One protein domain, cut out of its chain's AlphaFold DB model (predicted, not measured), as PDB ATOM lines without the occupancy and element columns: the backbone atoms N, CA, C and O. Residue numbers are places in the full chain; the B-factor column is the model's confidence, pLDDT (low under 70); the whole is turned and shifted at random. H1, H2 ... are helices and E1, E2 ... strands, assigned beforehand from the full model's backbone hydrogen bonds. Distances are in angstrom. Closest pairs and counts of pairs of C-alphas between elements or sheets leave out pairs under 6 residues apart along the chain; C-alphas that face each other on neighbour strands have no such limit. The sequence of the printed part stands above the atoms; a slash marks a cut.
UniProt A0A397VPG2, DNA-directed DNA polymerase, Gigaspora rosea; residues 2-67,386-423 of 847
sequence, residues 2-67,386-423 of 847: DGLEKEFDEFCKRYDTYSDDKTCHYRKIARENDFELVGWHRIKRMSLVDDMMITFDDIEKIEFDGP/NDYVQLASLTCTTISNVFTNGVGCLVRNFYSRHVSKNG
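What this domain is: This is residues 2 to 67 and 386 to 423 of the 847 residues of the protein "DNA-directed DNA polymerase" of Gigaspora rosea (UniProt A0A397VPG2). Residues 2 to 18, with H1, stick out as a free arm from a loose body, in which H2, H5, H3 and H4 make a small cluster of helices with two small strand pairs off to one side of it. One strand pair is E1 with E4; the other, the hairpin E2 and E3, extends beyond it. The printed part has 104 residues with five named helices and four named strands, in the order H1 H2 E1 E2 E3 E4 H3 H4 H5; both two-stranded sheets, E1 - E4 and E2 - E3, are antiparallel, and the class is mixed, helices and strands. The whole is loose, with a radius of gyration of the C-alphas of 17.0 A and spans of 55 by 37 by 27 A.

How they stand to each other: Begin at H1, residues 2 to 14, which touches no helix. Next comes H2, residues 25 to 32; it touches H5, residues 407 to 421, where the closest C-alphas, of Arg 31 and Arg 417, are 4.7 A apart, and the two run the same way at a steep tilt of 52 degrees. Then look at E1, residues 40 to 43, and E4, residues 59 to 62, antiparallel at 142 degrees, with N 42 and O 60 at 2.8 A, within hydrogen-bond range. Between them in the chain, E2, residues 47 to 49, and E3, residues 51 to 53, form a hairpin at 148 degrees, with N 51 and O 49 at 2.7 A, within hydrogen-bond range. H3, residues 386 to 394, touches H4, residues 399 to 404, about perpendicular at 85 degrees; their closest C-alphas, of Ala 392 and Ile 399, are 5.4 A apart. H3 and H5 are close but not clearly touching, with the closest C-alphas, of Leu 394 and Phe 414, 6.7 A apart. H4 and H5 are also close but not clearly touching, at Val 402 and Leu 410, whose C-alphas are 7.1 A apart. In H1, H2, H3, H4 and H5 every O i to N i+4 pair is within hydrogen-bond range.

Where its parts are: Find C-alpha 2 at (229.227, 160.856, 82.588); from there H1 runs 18.3 A to C-alpha 14. H2 is 10.8 A long, E1 10.1 A, E4 9.5 A, and E2 and E3 6.2 A each. Find C-alpha 386 at (215.472, 150.243, 130.261), where H3 begins its 12.2 A; H4 is 8.8 A long. H5 runs 21.7 A and ends at C-alpha 421, (224.405, 161.057, 108.429).

The domain as a whole: The C-alphas farthest apart, of Gly 3 and Pro 67, are 55.0 A apart. Residues 68 to 385 are not printed, and C-alphas 67 and 386 are 14.3 A apart across this cut. Of the links printed whole, none is long. Look for low confidence, pLDDT under 70, at residues 2 to 25 and 49 to 51.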
ATOM      1  N   ASP A   2     228.097 161.701  83.019       48.31
ATOM      2  CA  ASP A   2     229.227 160.856  82.588       48.31
ATOM      3  C   ASP A   2     230.610 161.249  83.146       48.31
ATOM      4  O   ASP A   2     231.477 160.398  83.325       48.31
ATOM      5  N   GLY A   3     230.846 162.536  83.434       52.53
ATOM      6  CA  GLY A   3     232.092 162.995  84.069       52.53
ATOM      7  C   GLY A   3     232.191 162.625  85.553       52.53
ATOM      8  O   GLY A   3     233.263 162.266  86.026       52.53
ATOM      9  N   LEU A   4     231.053 162.645  86.253       46.88
ATOM     10  CA  LEU A   4     230.934 162.295  87.671       46.88
ATOM     11  C   LEU A   4     230.991 160.774  87.861       46.88
ATOM     12  O   LEU A   4     231.627 160.302  88.796       46.88
ATOM     13  N   GLU A   5     230.411 160.007  86.932       50.03
ATOM     14  CA  GLU A   5     230.587 158.549  86.867       50.03
ATOM     15  C   GLU A   5     232.044 158.160  86.616       50.03
ATOM     16  O   GLU A   5     232.554 157.268  87.284       50.03
ATOM     17  N   LYS A   6     232.754 158.852  85.714       58.50
ATOM     18  CA  LYS A   6     234.184 158.596  85.477       58.50
ATOM     19  C   LYS A   6     235.060 158.916  86.685       58.50
ATOM     20  O   LYS A   6     235.973 158.146  86.977       58.50
ATOM     21  N   GLU A   7     234.802 160.028  87.374       58.22
ATOM     22  CA  GLU A   7     235.507 160.373  88.615       58.22
ATOM     23  C   GLU A   7     235.189 159.382  89.742       58.22
ATOM     24  O   GLU A   7     236.091 158.998  90.487       58.22
ATOM     25  N   PHE A   8     233.941 158.912  89.832       48.94
ATOM     26  CA  PHE A   8     233.526 157.887  90.788       48.94
ATOM     27  C   PHE A   8     234.168 156.523  90.487       48.94
ATOM     28  O   PHE A   8     234.696 155.882  91.391       48.94
ATOM     29  N   ASP A   9     234.235 156.113  89.219       56.25
ATOM     30  CA  ASP A   9     234.908 154.884  88.789       56.25
ATOM     31  C   ASP A   9     236.428 154.945  89.000       56.25
ATOM     32  O   ASP A   9     237.046 153.957  89.402       56.25
ATOM     33  N   GLU A  10     237.062 156.096  88.750       58.25
ATOM     34  CA  GLU A  10     238.472 156.309  89.095       58.25
ATOM     35  C   GLU A  10     238.703 156.283  90.609       58.25
ATOM     36  O   GLU A  10     239.707 155.727  91.065       58.25
ATOM     37  N   PHE A  11     237.784 156.853  91.392       51.78
ATOM     38  CA  PHE A  11     237.809 156.802  92.850       51.78
ATOM     39  C   PHE A  11     237.691 155.352  93.348       51.78
ATOM     40  O   PHE A  11     238.559 154.892  94.088       51.78
ATOM     41  N   CYS A  12     236.708 154.583  92.871       42.25
ATOM     42  CA  CYS A  12     236.528 153.168  93.207       42.25
ATOM     43  C   CYS A  12     237.714 152.290  92.770       42.25
ATOM     44  O   CYS A  12     238.078 151.360  93.482       42.25
ATOM     45  N   LYS A  13     238.388 152.607  91.654       51.50
ATOM     46  CA  LYS A  13     239.618 151.908  91.226       51.50
ATOM     47  C   LYS A  13     240.847 152.230  92.083       51.50
ATOM     48  O   LYS A  13     241.773 151.422  92.126       51.50
ATOM     49  N   ARG A  14     240.895 153.393  92.750       43.88
ATOM     50  CA  ARG A  14     241.998 153.783  93.659       43.88
ATOM     51  C   ARG A  14     241.823 153.258  95.083       43.88
ATOM     52  O   ARG A  14     242.812 153.183  95.817       43.88
ATOM     53  N   TYR A  15     240.601 152.921  95.483       37.41
ATOM     54  CA  TYR A  15     240.274 152.519  96.845       37.41
ATOM     55  C   TYR A  15     239.491 151.205  96.854       37.41
ATOM     56  O   TYR A  15     238.306 151.183  96.540       37.41
ATOM     57  N   ASP A  16     240.120 150.124  97.313       38.38
ATOM     58  CA  ASP A  16     239.395 148.898  97.647       38.38
ATOM     59  C   ASP A  16     238.366 149.190  98.760       38.38
ATOM     60  O   ASP A  16     238.722 149.487  99.911       38.38
ATOM     61  N   THR A  17     237.073 149.091  98.450       37.88
ATOM     62  CA  THR A  17     236.006 149.204  99.450       37.88
ATOM     63  C   THR A  17     235.937 147.924 100.276       37.88
ATOM     64  O   THR A  17     235.319 146.932  99.898       37.88
ATOM     65  N   TYR A  18     236.564 147.933 101.449       41.81
ATOM     66  CA  TYR A  18     236.431 146.851 102.420       41.81
ATOM     67  C   TYR A  18     235.319 147.164 103.422       41.81
ATOM     68  O   TYR A  18     235.388 148.175 104.121       41.81
ATOM     69  N   SER A  19     234.345 146.259 103.577       45.38
ATOM     70  CA  SER A  19     233.441 146.301 104.736       45.38
ATOM     71  C   SER A  19     234.260 146.186 106.031       45.38
ATOM     72  O   SER A  19     235.043 145.240 106.197       45.38
ATOM     73  N   ASP A  20     234.104 147.155 106.934       47.88
ATOM     74  CA  ASP A  20     234.844 147.278 108.196       47.88
ATOM     75  C   ASP A  20     234.228 146.433 109.328       47.88
ATOM     76  O   ASP A  20     234.935 145.924 110.203       47.88
ATOM     77  N   ASP A  21     232.909 146.239 109.286       51.09
ATOM     78  CA  ASP A  21     232.154 145.336 110.145       51.09
ATOM     79  C   ASP A  21     231.856 144.044 109.378       51.09
ATOM     80  O   ASP A  21     230.782 143.837 108.813       51.09
ATOM     81  N   LYS A  22     232.866 143.171 109.321       49.03
ATOM     82  CA  LYS A  22     232.730 141.823 108.755       49.03
ATOM     83  C   LYS A  22     232.018 140.856 109.698       49.03
ATOM     84  O   LYS A  22     231.977 139.690 109.341       49.03
ATOM     85  N   THR A  23     231.566 141.298 110.883       48.19
ATOM     86  CA  THR A  23     231.062 140.413 111.947       48.19
ATOM     87  C   THR A  23     229.546 140.481 112.142       48.19
ATOM     88  O   THR A  23     228.957 139.460 112.480       48.19
ATOM     89  N   CYS A  24     228.892 141.625 111.878       60.50
ATOM     90  CA  CYS A  24     227.426 141.749 111.963       60.50
ATOM     91  C   CYS A  24     226.835 142.714 110.912       60.50
ATOM     92  O   CYS A  24     226.777 143.926 111.134       60.50
ATOM     93  N   HIS A  25     226.310 142.172 109.807       68.12
ATOM     94  CA  HIS A  25     225.717 142.940 108.700       68.12
ATOM     95  C   HIS A  25     224.529 143.831 109.119       68.12
ATOM     96  O   HIS A  25     224.493 145.003 108.754       68.12
ATOM     97  N   TYR A  26     223.614 143.329 109.956       74.75
ATOM     98  CA  TYR A  26     222.419 144.075 110.381       74.75
ATOM     99  C   TYR A  26     222.745 145.377 111.133       74.75
ATOM    100  O   TYR A  26     222.078 146.385 110.925       74.75
ATOM    101  N   ARG A  27     223.803 145.408 111.962       75.75
ATOM    102  CA  ARG A  27     224.226 146.637 112.671       75.75
ATOM    103  C   ARG A  27     224.743 147.696 111.710       75.75
ATOM    104  O   ARG A  27     224.559 148.886 111.944       75.75
ATOM    105  N   LYS A  28     225.453 147.251 110.669       77.38
ATOM    106  CA  LYS A  28     225.968 148.127 109.622       77.38
ATOM    107  C   LYS A  28     224.810 148.741 108.845       77.38
ATOM    108  O   LYS A  28     224.755 149.957 108.736       77.38
ATOM    109  N   ILE A  29     223.875 147.916 108.377       78.88
ATOM    110  CA  ILE A  29     222.690 148.413 107.674       78.88
ATOM    111  C   ILE A  29     221.937 149.407 108.563       78.88
ATOM    112  O   ILE A  29     221.638 150.510 108.117       78.88
ATOM    113  N   ALA A  30     221.691 149.048 109.827       83.75
ATOM    114  CA  ALA A  30     220.945 149.892 110.748       83.75
ATOM    115  C   ALA A  30     221.602 151.266 110.946       83.75
ATOM    116  O   ALA A  30     220.962 152.289 110.739       83.75
ATOM    117  N   ARG A  31     222.898 151.316 111.281       82.94
ATOM    118  CA  ARG A  31     223.591 152.595 111.523       82.94
ATOM    119  C   ARG A  31     223.716 153.465 110.264       82.94
ATOM    120  O   ARG A  31     223.709 154.683 110.394       82.94
ATOM    121  N   GLU A  32     223.870 152.861 109.081       81.19
ATOM    122  CA  GLU A  32     224.039 153.589 107.810       81.19
ATOM    123  C   GLU A  32     222.720 154.189 107.312       81.19
ATOM    124  O   GLU A  32     222.731 155.264 106.720       81.19
ATOM    125  N   ASN A  33     221.593 153.549 107.641       83.19
ATOM    126  CA  ASN A  33     220.240 154.021 107.333       83.19
ATOM    127  C   ASN A  33     219.580 154.775 108.502       83.19
ATOM    128  O   ASN A  33     218.368 154.951 108.506       83.19
ATOM    129  N   ASP A  34     220.348 155.180 109.520       84.50
ATOM    130  CA  ASP A  34     219.826 155.834 110.732       84.50
ATOM    131  C   ASP A  34     218.682 155.075 111.441       84.50
ATOM    132  O   ASP A  34     217.830 155.648 112.120       84.50
ATOM    133  N   PHE A  35     218.666 153.757 111.303       87.38
ATOM    134  CA  PHE A  35     217.598 152.912 111.799       87.38
ATOM    135  C   PHE A  35     217.901 152.418 113.217       87.38
ATOM    136  O   PHE A  35     218.949 151.822 113.495       87.38
ATOM    137  N   GLU A  36     216.974 152.659 114.141       89.69
ATOM    138  CA  GLU A  36     217.087 152.201 115.522       89.69
ATOM    139  C   GLU A  36     216.593 150.761 115.635       89.69
ATOM    140  O   GLU A  36     215.405 150.488 115.556       89.69
ATOM    141  N   LEU A  37     217.505 149.817 115.885       88.75
ATOM    142  CA  LEU A  37     217.141 148.403 116.064       88.75
ATOM    143  C   LEU A  37     216.244 148.146 117.285       88.75
ATOM    144  O   LEU A  37     215.656 147.075 117.398       88.75
ATOM    145  N   VAL A  38     216.178 149.101 118.214       90.62
ATOM    146  CA  VAL A  38     215.321 149.053 119.396       90.62
ATOM    147  C   VAL A  38     214.564 150.373 119.460       90.62
ATOM    148  O   VAL A  38     215.153 151.415 119.739       90.62
ATOM    149  N   GLY A  39     213.271 150.324 119.164       88.50
ATOM    150  CA  GLY A  39     212.390 151.484 119.086       88.50
ATOM    151  C   GLY A  39     211.063 151.114 118.432       88.50
ATOM    152  O   GLY A  39     210.913 150.014 117.892       88.50
ATOM    153  N   TRP A  40     210.103 152.031 118.470       90.44
ATOM    154  CA  TRP A  40     208.796 151.819 117.859       90.44
ATOM    155  C   TRP A  40     208.795 152.265 116.404       90.44
ATOM    156  O   TRP A  40     209.218 153.371 116.067       90.44
ATOM    157  N   HIS A  41     208.301 151.381 115.541       90.12
ATOM    158  CA  HIS A  41     208.286 151.594 114.103       90.12
ATOM    159  C   HIS A  41     206.917 151.222 113.540       90.12
ATOM    160  O   HIS A  41     206.366 150.168 113.859       90.12
ATOM    161  N   ARG A  42     206.370 152.090 112.693       90.00
ATOM    162  CA  ARG A  42     205.174 151.842 111.895       90.00
ATOM    163  C   ARG A  42     205.595 151.476 110.481       90.00
ATOM    164  O   ARG A  42     206.403 152.162 109.867       90.00
ATOM    165  N   ILE A  43     204.999 150.420 109.951       90.81
ATOM    166  CA  ILE A  43     205.230 149.982 108.577       90.81
ATOM    167  C   ILE A  43     204.138 150.602 107.702       90.81
ATOM    168  O   ILE A  43     202.954 150.350 107.922       90.81
ATOM    169  N   LYS A  44     204.529 151.450 106.747       87.19
ATOM    170  CA  LYS A  44     203.620 152.163 105.835       87.19
ATOM    171  C   LYS A  44     203.097 151.245 104.738       87.19
ATOM    172  O   LYS A  44     201.910 151.272 104.423       87.19
ATOM    173  N   ARG A  45     203.990 150.454 104.144       82.06
ATOM    174  CA  ARG A  45     203.695 149.483 103.087       82.06
ATOM    175  C   ARG A  45     204.530 148.232 103.316       82.06
ATOM    176  O   ARG A  45     205.668 148.314 103.766       82.06
ATOM    177  N   MET A  46     203.943 147.078 103.030       81.69
ATOM    178  CA  MET A  46     204.625 145.791 103.096       81.69
ATOM    179  C   MET A  46     204.244 144.959 101.880       81.69
ATOM    180  O   MET A  46     203.124 145.068 101.375       81.69
ATOM    181  N   SER A  47     205.159 144.099 101.452       76.19
ATOM    182  CA  SER A  47     204.838 142.984 100.565       76.19
ATOM    183  C   SER A  47     204.990 141.687 101.346       76.19
ATOM    184  O   SER A  47     205.935 141.537 102.123       76.19
ATOM    185  N   LEU A  48     204.031 140.783 101.175       70.38
ATOM    186  CA  LEU A  48     204.030 139.483 101.831       70.38
ATOM    187  C   LEU A  48     204.224 138.437 100.735       70.38
ATOM    188  O   LEU A  48     203.297 138.147  99.979       70.38
ATOM    189  N   VAL A  49     205.459 137.966 100.590       61.75
ATOM    190  CA  VAL A  49     205.847 136.958  99.597       61.75
ATOM    191  C   VAL A  49     206.612 135.885 100.357       61.75
ATOM    192  O   VAL A  49     207.825 135.992 100.501       61.75
ATOM    193  N   ASP A  50     205.876 134.919 100.911       60.34
ATOM    194  CA  ASP A  50     206.317 133.885 101.868       60.34
ATOM    195  C   ASP A  50     206.868 134.421 103.213       60.34
ATOM    196  O   ASP A  50     206.489 133.912 104.264       60.34
ATOM    197  N   ASP A  51     207.642 135.509 103.193       64.56
ATOM    198  CA  ASP A  51     208.119 136.297 104.331       64.56
ATOM    199  C   ASP A  51     207.689 137.775 104.214       64.56
ATOM    200  O   ASP A  51     207.267 138.264 103.156       64.56
ATOM    201  N   MET A  52     207.802 138.519 105.321       74.94
ATOM    202  CA  MET A  52     207.551 139.962 105.346       74.94
ATOM    203  C   MET A  52     208.734 140.732 104.745       74.94
ATOM    204  O   MET A  52     209.814 140.784 105.333       74.94
ATOM    205  N   MET A  53     208.509 141.391 103.607       77.94
ATOM    206  CA  MET A  53     209.513 142.205 102.917       77.94
ATOM    207  C   MET A  53     209.138 143.691 102.973       77.94
ATOM    208  O   MET A  53     208.038 144.087 102.568       77.94
ATOM    209  N   ILE A  54     210.068 144.510 103.479       79.81
ATOM    210  CA  ILE A  54     209.883 145.944 103.746       79.81
ATOM    211  C   ILE A  54     211.148 146.704 103.341       79.81
ATOM    212  O   ILE A  54     212.261 146.277 103.652       79.81
ATOM    213  N   THR A  55     210.990 147.853 102.688       82.69
ATOM    214  CA  THR A  55     212.085 148.801 102.431       82.69
ATOM    215  C   THR A  55     212.178 149.842 103.545       82.69
ATOM    216  O   THR A  55     211.154 150.221 104.104       82.69
ATOM    217  N   PHE A  56     213.375 150.364 103.839       81.94
ATOM    218  CA  PHE A  56     213.556 151.384 104.889       81.94
ATOM    219  C   PHE A  56     212.660 152.618 104.707       81.94
ATOM    220  O   PHE A  56     212.135 153.123 105.693       81.94
ATOM    221  N   ASP A  57     212.400 153.040 103.465       84.12
ATOM    222  CA  ASP A  57     211.507 154.169 103.151       84.12
ATOM    223  C   ASP A  57     210.045 153.942 103.579       84.12
ATOM    224  O   ASP A  57     209.286 154.889 103.804       84.12
ATOM    225  N   ASP A  58     209.646 152.676 103.711       87.69
ATOM    226  CA  ASP A  58     208.318 152.272 104.161       87.69
ATOM    227  C   ASP A  58     208.266 152.031 105.679       87.69
ATOM    228  O   ASP A  58     207.235 151.598 106.195       87.69
ATOM    229  N   ILE A  59     209.339 152.344 106.413       89.12
ATOM    230  CA  ILE A  59     209.391 152.275 107.873       89.12
ATOM    231  C   ILE A  59     209.420 153.693 108.447       89.12
ATOM    232  O   ILE A  59     210.273 154.515 108.132       89.12
ATOM    233  N   GLU A  60     208.478 153.982 109.335       90.12
ATOM    234  CA  GLU A  60     208.379 155.245 110.055       90.12
ATOM    235  C   GLU A  60     208.699 155.028 111.526       90.12
ATOM    236  O   GLU A  60     208.031 154.237 112.191       90.12
ATOM    237  N   LYS A  61     209.680 155.752 112.066       89.00
ATOM    238  CA  LYS A  61     209.868 155.802 113.516       89.00
ATOM    239  C   LYS A  61     208.689 156.544 114.147       89.00
ATOM    240  O   LYS A  61     208.330 157.631 113.700       89.00
ATOM    241  N   ILE A  62     208.124 155.971 115.200       91.75
ATOM    242  CA  ILE A  62     207.055 156.585 115.985       91.75
ATOM    243  C   ILE A  62     207.437 156.595 117.464       91.75
ATOM    244  O   ILE A  62     208.266 155.805 117.912       91.75
ATOM    245  N   GLU A  63     206.809 157.480 118.227       87.25
ATOM    246  CA  GLU A  63     206.774 157.372 119.683       87.25
ATOM    247  C   GLU A  63     205.518 156.592 120.081       87.25
ATOM    248  O   GLU A  63     204.479 156.682 119.421       87.25
ATOM    249  N   PHE A  64     205.631 155.765 121.116       82.94
ATOM    250  CA  PHE A  64     204.532 154.944 121.606       82.94
ATOM    251  C   PHE A  64     204.422 155.102 123.114       82.94
ATOM    252  O   PHE A  64     205.307 154.674 123.855       82.94
ATOM    253  N   ASP A  65     203.298 155.669 123.537       77.88
ATOM    254  CA  ASP A  65     202.984 155.938 124.943       77.88
ATOM    255  C   ASP A  65     202.062 154.871 125.559       77.88
ATOM    256  O   ASP A  65     201.579 155.015 126.683       77.88
ATOM    257  N   GLY A  66     201.764 153.799 124.818       78.12
ATOM    258  CA  GLY A  66     200.889 152.725 125.280       78.12
ATOM    259  C   GLY A  66     201.586 151.718 126.210       78.12
ATOM    260  O   GLY A  66     202.812 151.716 126.350       78.12
ATOM    261  N   PRO A  67     200.815 150.809 126.836       73.44
ATOM    262  CA  PRO A  67     201.374 149.767 127.686       73.44
ATOM    263  C   PRO A  67     202.202 148.779 126.856       73.44
ATOM    264  O   PRO A  67     201.709 148.173 125.903       73.44
ATOM    265  N   ASN A 386     215.662 148.913 130.829       89.81
ATOM    266  CA  ASN A 386     215.472 150.243 130.261       89.81
ATOM    267  C   ASN A 386     216.817 150.912 129.949       89.81
ATOM    268  O   ASN A 386     216.975 151.482 128.870       89.81
ATOM    269  N   ASP A 387     217.814 150.764 130.828       92.12
ATOM    270  CA  ASP A 387     219.175 151.250 130.570       92.12
ATOM    271  C   ASP A 387     219.764 150.598 129.304       92.12
ATOM    272  O   ASP A 387     220.387 151.258 128.469       92.12
ATOM    273  N   TYR A 388     219.546 149.293 129.125       93.19
ATOM    274  CA  TYR A 388     220.039 148.560 127.958       93.19
ATOM    275  C   TYR A 388     219.282 148.917 126.676       93.19
ATOM    276  O   TYR A 388     219.915 149.035 125.627       93.19
ATOM    277  N   VAL A 389     217.965 149.121 126.749       91.25
ATOM    278  CA  VAL A 389     217.121 149.596 125.642       91.25
ATOM    279  C   VAL A 389     217.608 150.957 125.151       91.25
ATOM    280  O   VAL A 389     217.836 151.126 123.954       91.25
ATOM    281  N   GLN A 390     217.859 151.900 126.065       91.25
ATOM    282  CA  GLN A 390     218.362 153.231 125.713       91.25
ATOM    283  C   GLN A 390     219.741 153.164 125.052       91.25
ATOM    284  O   GLN A 390     219.960 153.774 124.005       91.25
ATOM    285  N   LEU A 391     220.670 152.381 125.612       92.38
ATOM    286  CA  LEU A 391     221.998 152.196 125.019       92.38
ATOM    287  C   LEU A 391     221.930 151.533 123.635       92.38
ATOM    288  O   LEU A 391     222.681 151.911 122.731       92.38
ATOM    289  N   ALA A 392     221.047 150.551 123.460       91.94
ATOM    290  CA  ALA A 392     220.858 149.836 122.204       91.94
ATOM    291  C   ALA A 392     220.305 150.769 121.113       91.94
ATOM    292  O   ALA A 392     220.901 150.862 120.036       91.94
ATOM    293  N   SER A 393     219.251 151.529 121.433       90.94
ATOM    294  CA  SER A 393     218.657 152.546 120.556       90.94
ATOM    295  C   SER A 393     219.681 153.615 120.156       90.94
ATOM    296  O   SER A 393     219.923 153.831 118.966       90.94
ATOM    297  N   LEU A 394     220.385 154.204 121.134       89.56
ATOM    298  CA  LEU A 394     221.383 155.250 120.893       89.56
ATOM    299  C   LEU A 394     222.466 154.782 119.911       89.56
ATOM    300  O   LEU A 394     222.871 155.518 119.012       89.56
ATOM    301  N   THR A 395     222.923 153.541 120.064       88.50
ATOM    302  CA  THR A 395     224.058 152.998 119.308       88.50
ATOM    303  C   THR A 395     223.669 152.223 118.047       88.50
ATOM    304  O   THR A 395     224.561 151.662 117.409       88.50
ATOM    305  N   CYS A 396     222.385 152.173 117.666       88.38
ATOM    306  CA  CYS A 396     221.878 151.322 116.576       88.38
ATOM    307  C   CYS A 396     222.357 149.865 116.713       88.38
ATOM    308  O   CYS A 396     222.855 149.246 115.767       88.38
ATOM    309  N   THR A 397     222.274 149.322 117.928       87.50
ATOM    310  CA  THR A 397     222.608 147.926 118.230       87.50
ATOM    311  C   THR A 397     221.437 147.212 118.889       87.50
ATOM    312  O   THR A 397     220.444 147.833 119.243       87.50
ATOM    313  N   THR A 398     221.524 145.889 119.025       88.81
ATOM    314  CA  THR A 398     220.531 145.116 119.783       88.81
ATOM    315  C   THR A 398     220.848 145.134 121.276       88.81
ATOM    316  O   THR A 398     222.004 145.308 121.678       88.81
ATOM    317  N   ILE A 399     219.847 144.851 122.112       90.56
ATOM    318  CA  ILE A 399     220.030 144.665 123.563       90.56
ATOM    319  C   ILE A 399     221.097 143.593 123.841       90.56
ATOM    320  O   ILE A 399     222.001 143.797 124.654       90.56
ATOM    321  N   SER A 400     221.076 142.488 123.090       86.81
ATOM    322  CA  SER A 400     222.094 141.436 123.182       86.81
ATOM    323  C   SER A 400     223.500 141.955 122.869       86.81
ATOM    324  O   SER A 400     224.460 141.541 123.512       86.81
ATOM    325  N   ASN A 401     223.669 142.884 121.921       84.25
ATOM    326  CA  ASN A 401     224.978 143.479 121.644       84.25
ATOM    327  C   ASN A 401     225.467 144.384 122.778       84.25
ATOM    328  O   ASN A 401     226.659 144.345 123.081       84.25
ATOM    329  N   VAL A 402     224.587 145.162 123.411       88.25
ATOM    330  CA  VAL A 402     224.934 145.948 124.609       88.25
ATOM    331  C   VAL A 402     225.406 145.015 125.726       88.25
ATOM    332  O   VAL A 402     226.448 145.241 126.349       88.25
ATOM    333  N   PHE A 403     224.698 143.900 125.910       87.75
ATOM    334  CA  PHE A 403     225.055 142.870 126.875       87.75
ATOM    335  C   PHE A 403     226.388 142.171 126.559       87.75
ATOM    336  O   PHE A 403     227.217 142.015 127.459       87.75
ATOM    337  N   THR A 404     226.653 141.772 125.312       79.88
ATOM    338  CA  THR A 404     227.840 140.960 124.981       79.88
ATOM    339  C   THR A 404     229.090 141.781 124.680       79.88
ATOM    340  O   THR A 404     230.206 141.333 124.962       79.88
ATOM    341  N   ASN A 405     228.945 142.975 124.104       78.75
ATOM    342  CA  ASN A 405     230.075 143.717 123.554       78.75
ATOM    343  C   ASN A 405     230.737 144.618 124.602       78.75
ATOM    344  O   ASN A 405     230.194 144.925 125.664       78.75
ATOM    345  N   GLY A 406     231.975 145.020 124.311       75.00
ATOM    346  CA  GLY A 406     232.660 146.045 125.092       75.00
ATOM    347  C   GLY A 406     232.215 147.450 124.683       75.00
ATOM    348  O   GLY A 406     231.875 147.674 123.523       75.00
ATOM    349  N   VAL A 407     232.334 148.409 125.606       79.19
ATOM    350  CA  VAL A 407     231.950 149.824 125.409       79.19
ATOM    351  C   VAL A 407     232.510 150.424 124.114       79.19
ATOM    352  O   VAL A 407     231.798 151.117 123.400       79.19
ATOM    353  N   GLY A 408     233.753 150.099 123.743       75.06
ATOM    354  CA  GLY A 408     234.359 150.612 122.508       75.06
ATOM    355  C   GLY A 408     233.622 150.213 121.220       75.06
ATOM    356  O   GLY A 408     233.662 150.959 120.250       75.06
ATOM    357  N   CYS A 409     232.925 149.072 121.202       76.69
ATOM    358  CA  CYS A 409     232.094 148.674 120.062       76.69
ATOM    359  C   CYS A 409     230.829 149.540 119.963       76.69
ATOM    360  O   CYS A 409     230.481 149.969 118.867       76.69
ATOM    361  N   LEU A 410     230.201 149.840 121.104       82.12
ATOM    362  CA  LEU A 410     229.017 150.700 121.185       82.12
ATOM    363  C   LEU A 410     229.354 152.133 120.752       82.12
ATOM    364  O   LEU A 410     228.696 152.675 119.868       82.12
ATOM    365  N   VAL A 411     230.441 152.700 121.290       80.25
ATOM    366  CA  VAL A 411     230.930 154.043 120.921       80.25
ATOM    367  C   VAL A 411     231.259 154.123 119.433       80.25
ATOM    368  O   VAL A 411     230.903 155.099 118.780       80.25
ATOM    369  N   ARG A 412     231.892 153.082 118.872       76.75
ATOM    370  CA  ARG A 412     232.167 153.026 117.432       76.75
ATOM    371  C   ARG A 412     230.877 153.083 116.618       76.75
ATOM    372  O   ARG A 412     230.818 153.872 115.690       76.75
ATOM    373  N   ASN A 413     229.863 152.284 116.955       81.50
ATOM    374  CA  ASN A 413     228.608 152.289 116.201       81.50
ATOM    375  C   ASN A 413     227.850 153.616 116.323       81.50
ATOM    376  O   ASN A 413     227.362 154.111 115.311       81.50
ATOM    377  N   PHE A 414     227.818 154.213 117.517       83.44
ATOM    378  CA  PHE A 414     227.269 155.555 117.723       83.44
ATOM    379  C   PHE A 414     227.963 156.594 116.827       83.44
ATOM    380  O   PHE A 414     227.304 157.340 116.108       83.44
ATOM    381  N   TYR A 415     229.300 156.592 116.804       75.69
ATOM    382  CA  TYR A 415     230.075 157.501 115.959       75.69
ATOM    383  C   TYR A 415     229.872 157.223 114.460       75.69
ATOM    384  O   TYR A 415     229.683 158.148 113.679       75.69
ATOM    385  N   SER A 416     229.839 155.954 114.046       77.88
ATOM    386  CA  SER A 416     229.576 155.559 112.657       77.88
ATOM    387  C   SER A 416     228.204 156.014 112.156       77.88
ATOM    388  O   SER A 416     228.103 156.426 111.004       77.88
ATOM    389  N   ARG A 417     227.168 155.982 113.007       84.38
ATOM    390  CA  ARG A 417     225.837 156.535 112.694       84.38
ATOM    391  C   ARG A 417     225.937 158.025 112.359       84.38
ATOM    392  O   ARG A 417     225.419 158.464 111.337       84.38
ATOM    393  N   HIS A 418     226.651 158.793 113.186       78.06
ATOM    394  CA  HIS A 418     226.870 160.223 112.959       78.06
ATOM    395  C   HIS A 418     227.664 160.498 111.673       78.06
ATOM    396  O   HIS A 418     227.267 161.339 110.875       78.06
ATOM    397  N   VAL A 419     228.752 159.761 111.439       75.06
ATOM    398  CA  VAL A 419     229.556 159.851 110.209       75.06
ATOM    399  C   VAL A 419     228.685 159.627 108.964       75.06
ATOM    400  O   VAL A 419     228.732 160.436 108.043       75.06
ATOM    401  N   SER A 420     227.857 158.574 108.958       79.88
ATOM    402  CA  SER A 420     226.983 158.247 107.820       79.88
ATOM    403  C   SER A 420     225.977 159.363 107.524       79.88
ATOM    404  O   SER A 420     225.836 159.774 106.377       79.88
ATOM    405  N   LYS A 421     225.339 159.923 108.564       81.12
ATOM    406  CA  LYS A 421     224.405 161.057 108.429       81.12
ATOM    407  C   LYS A 421     225.020 162.290 107.778       81.12
ATOM    408  O   LYS A 421     224.317 163.032 107.105       81.12
ATOM    409  N   ASN A 422     226.309 162.516 108.003       75.12
ATOM    410  CA  ASN A 422     227.028 163.671 107.474       75.12
ATOM    411  C   ASN A 422     227.734 163.370 106.139       75.12
ATOM    412  O   ASN A 422     228.565 164.159 105.699       75.12
ATOM    413  N   GLY A 423     227.449 162.226 105.499       74.75
ATOM    414  CA  GLY A 423     228.078 161.836 104.232       74.75
ATOM    415  C   GLY A 423     229.582 161.563 104.349       74.75
ATOM    416  O   GLY A 423     230.312 161.663 103.365       74.75
TER     417      GLY A 423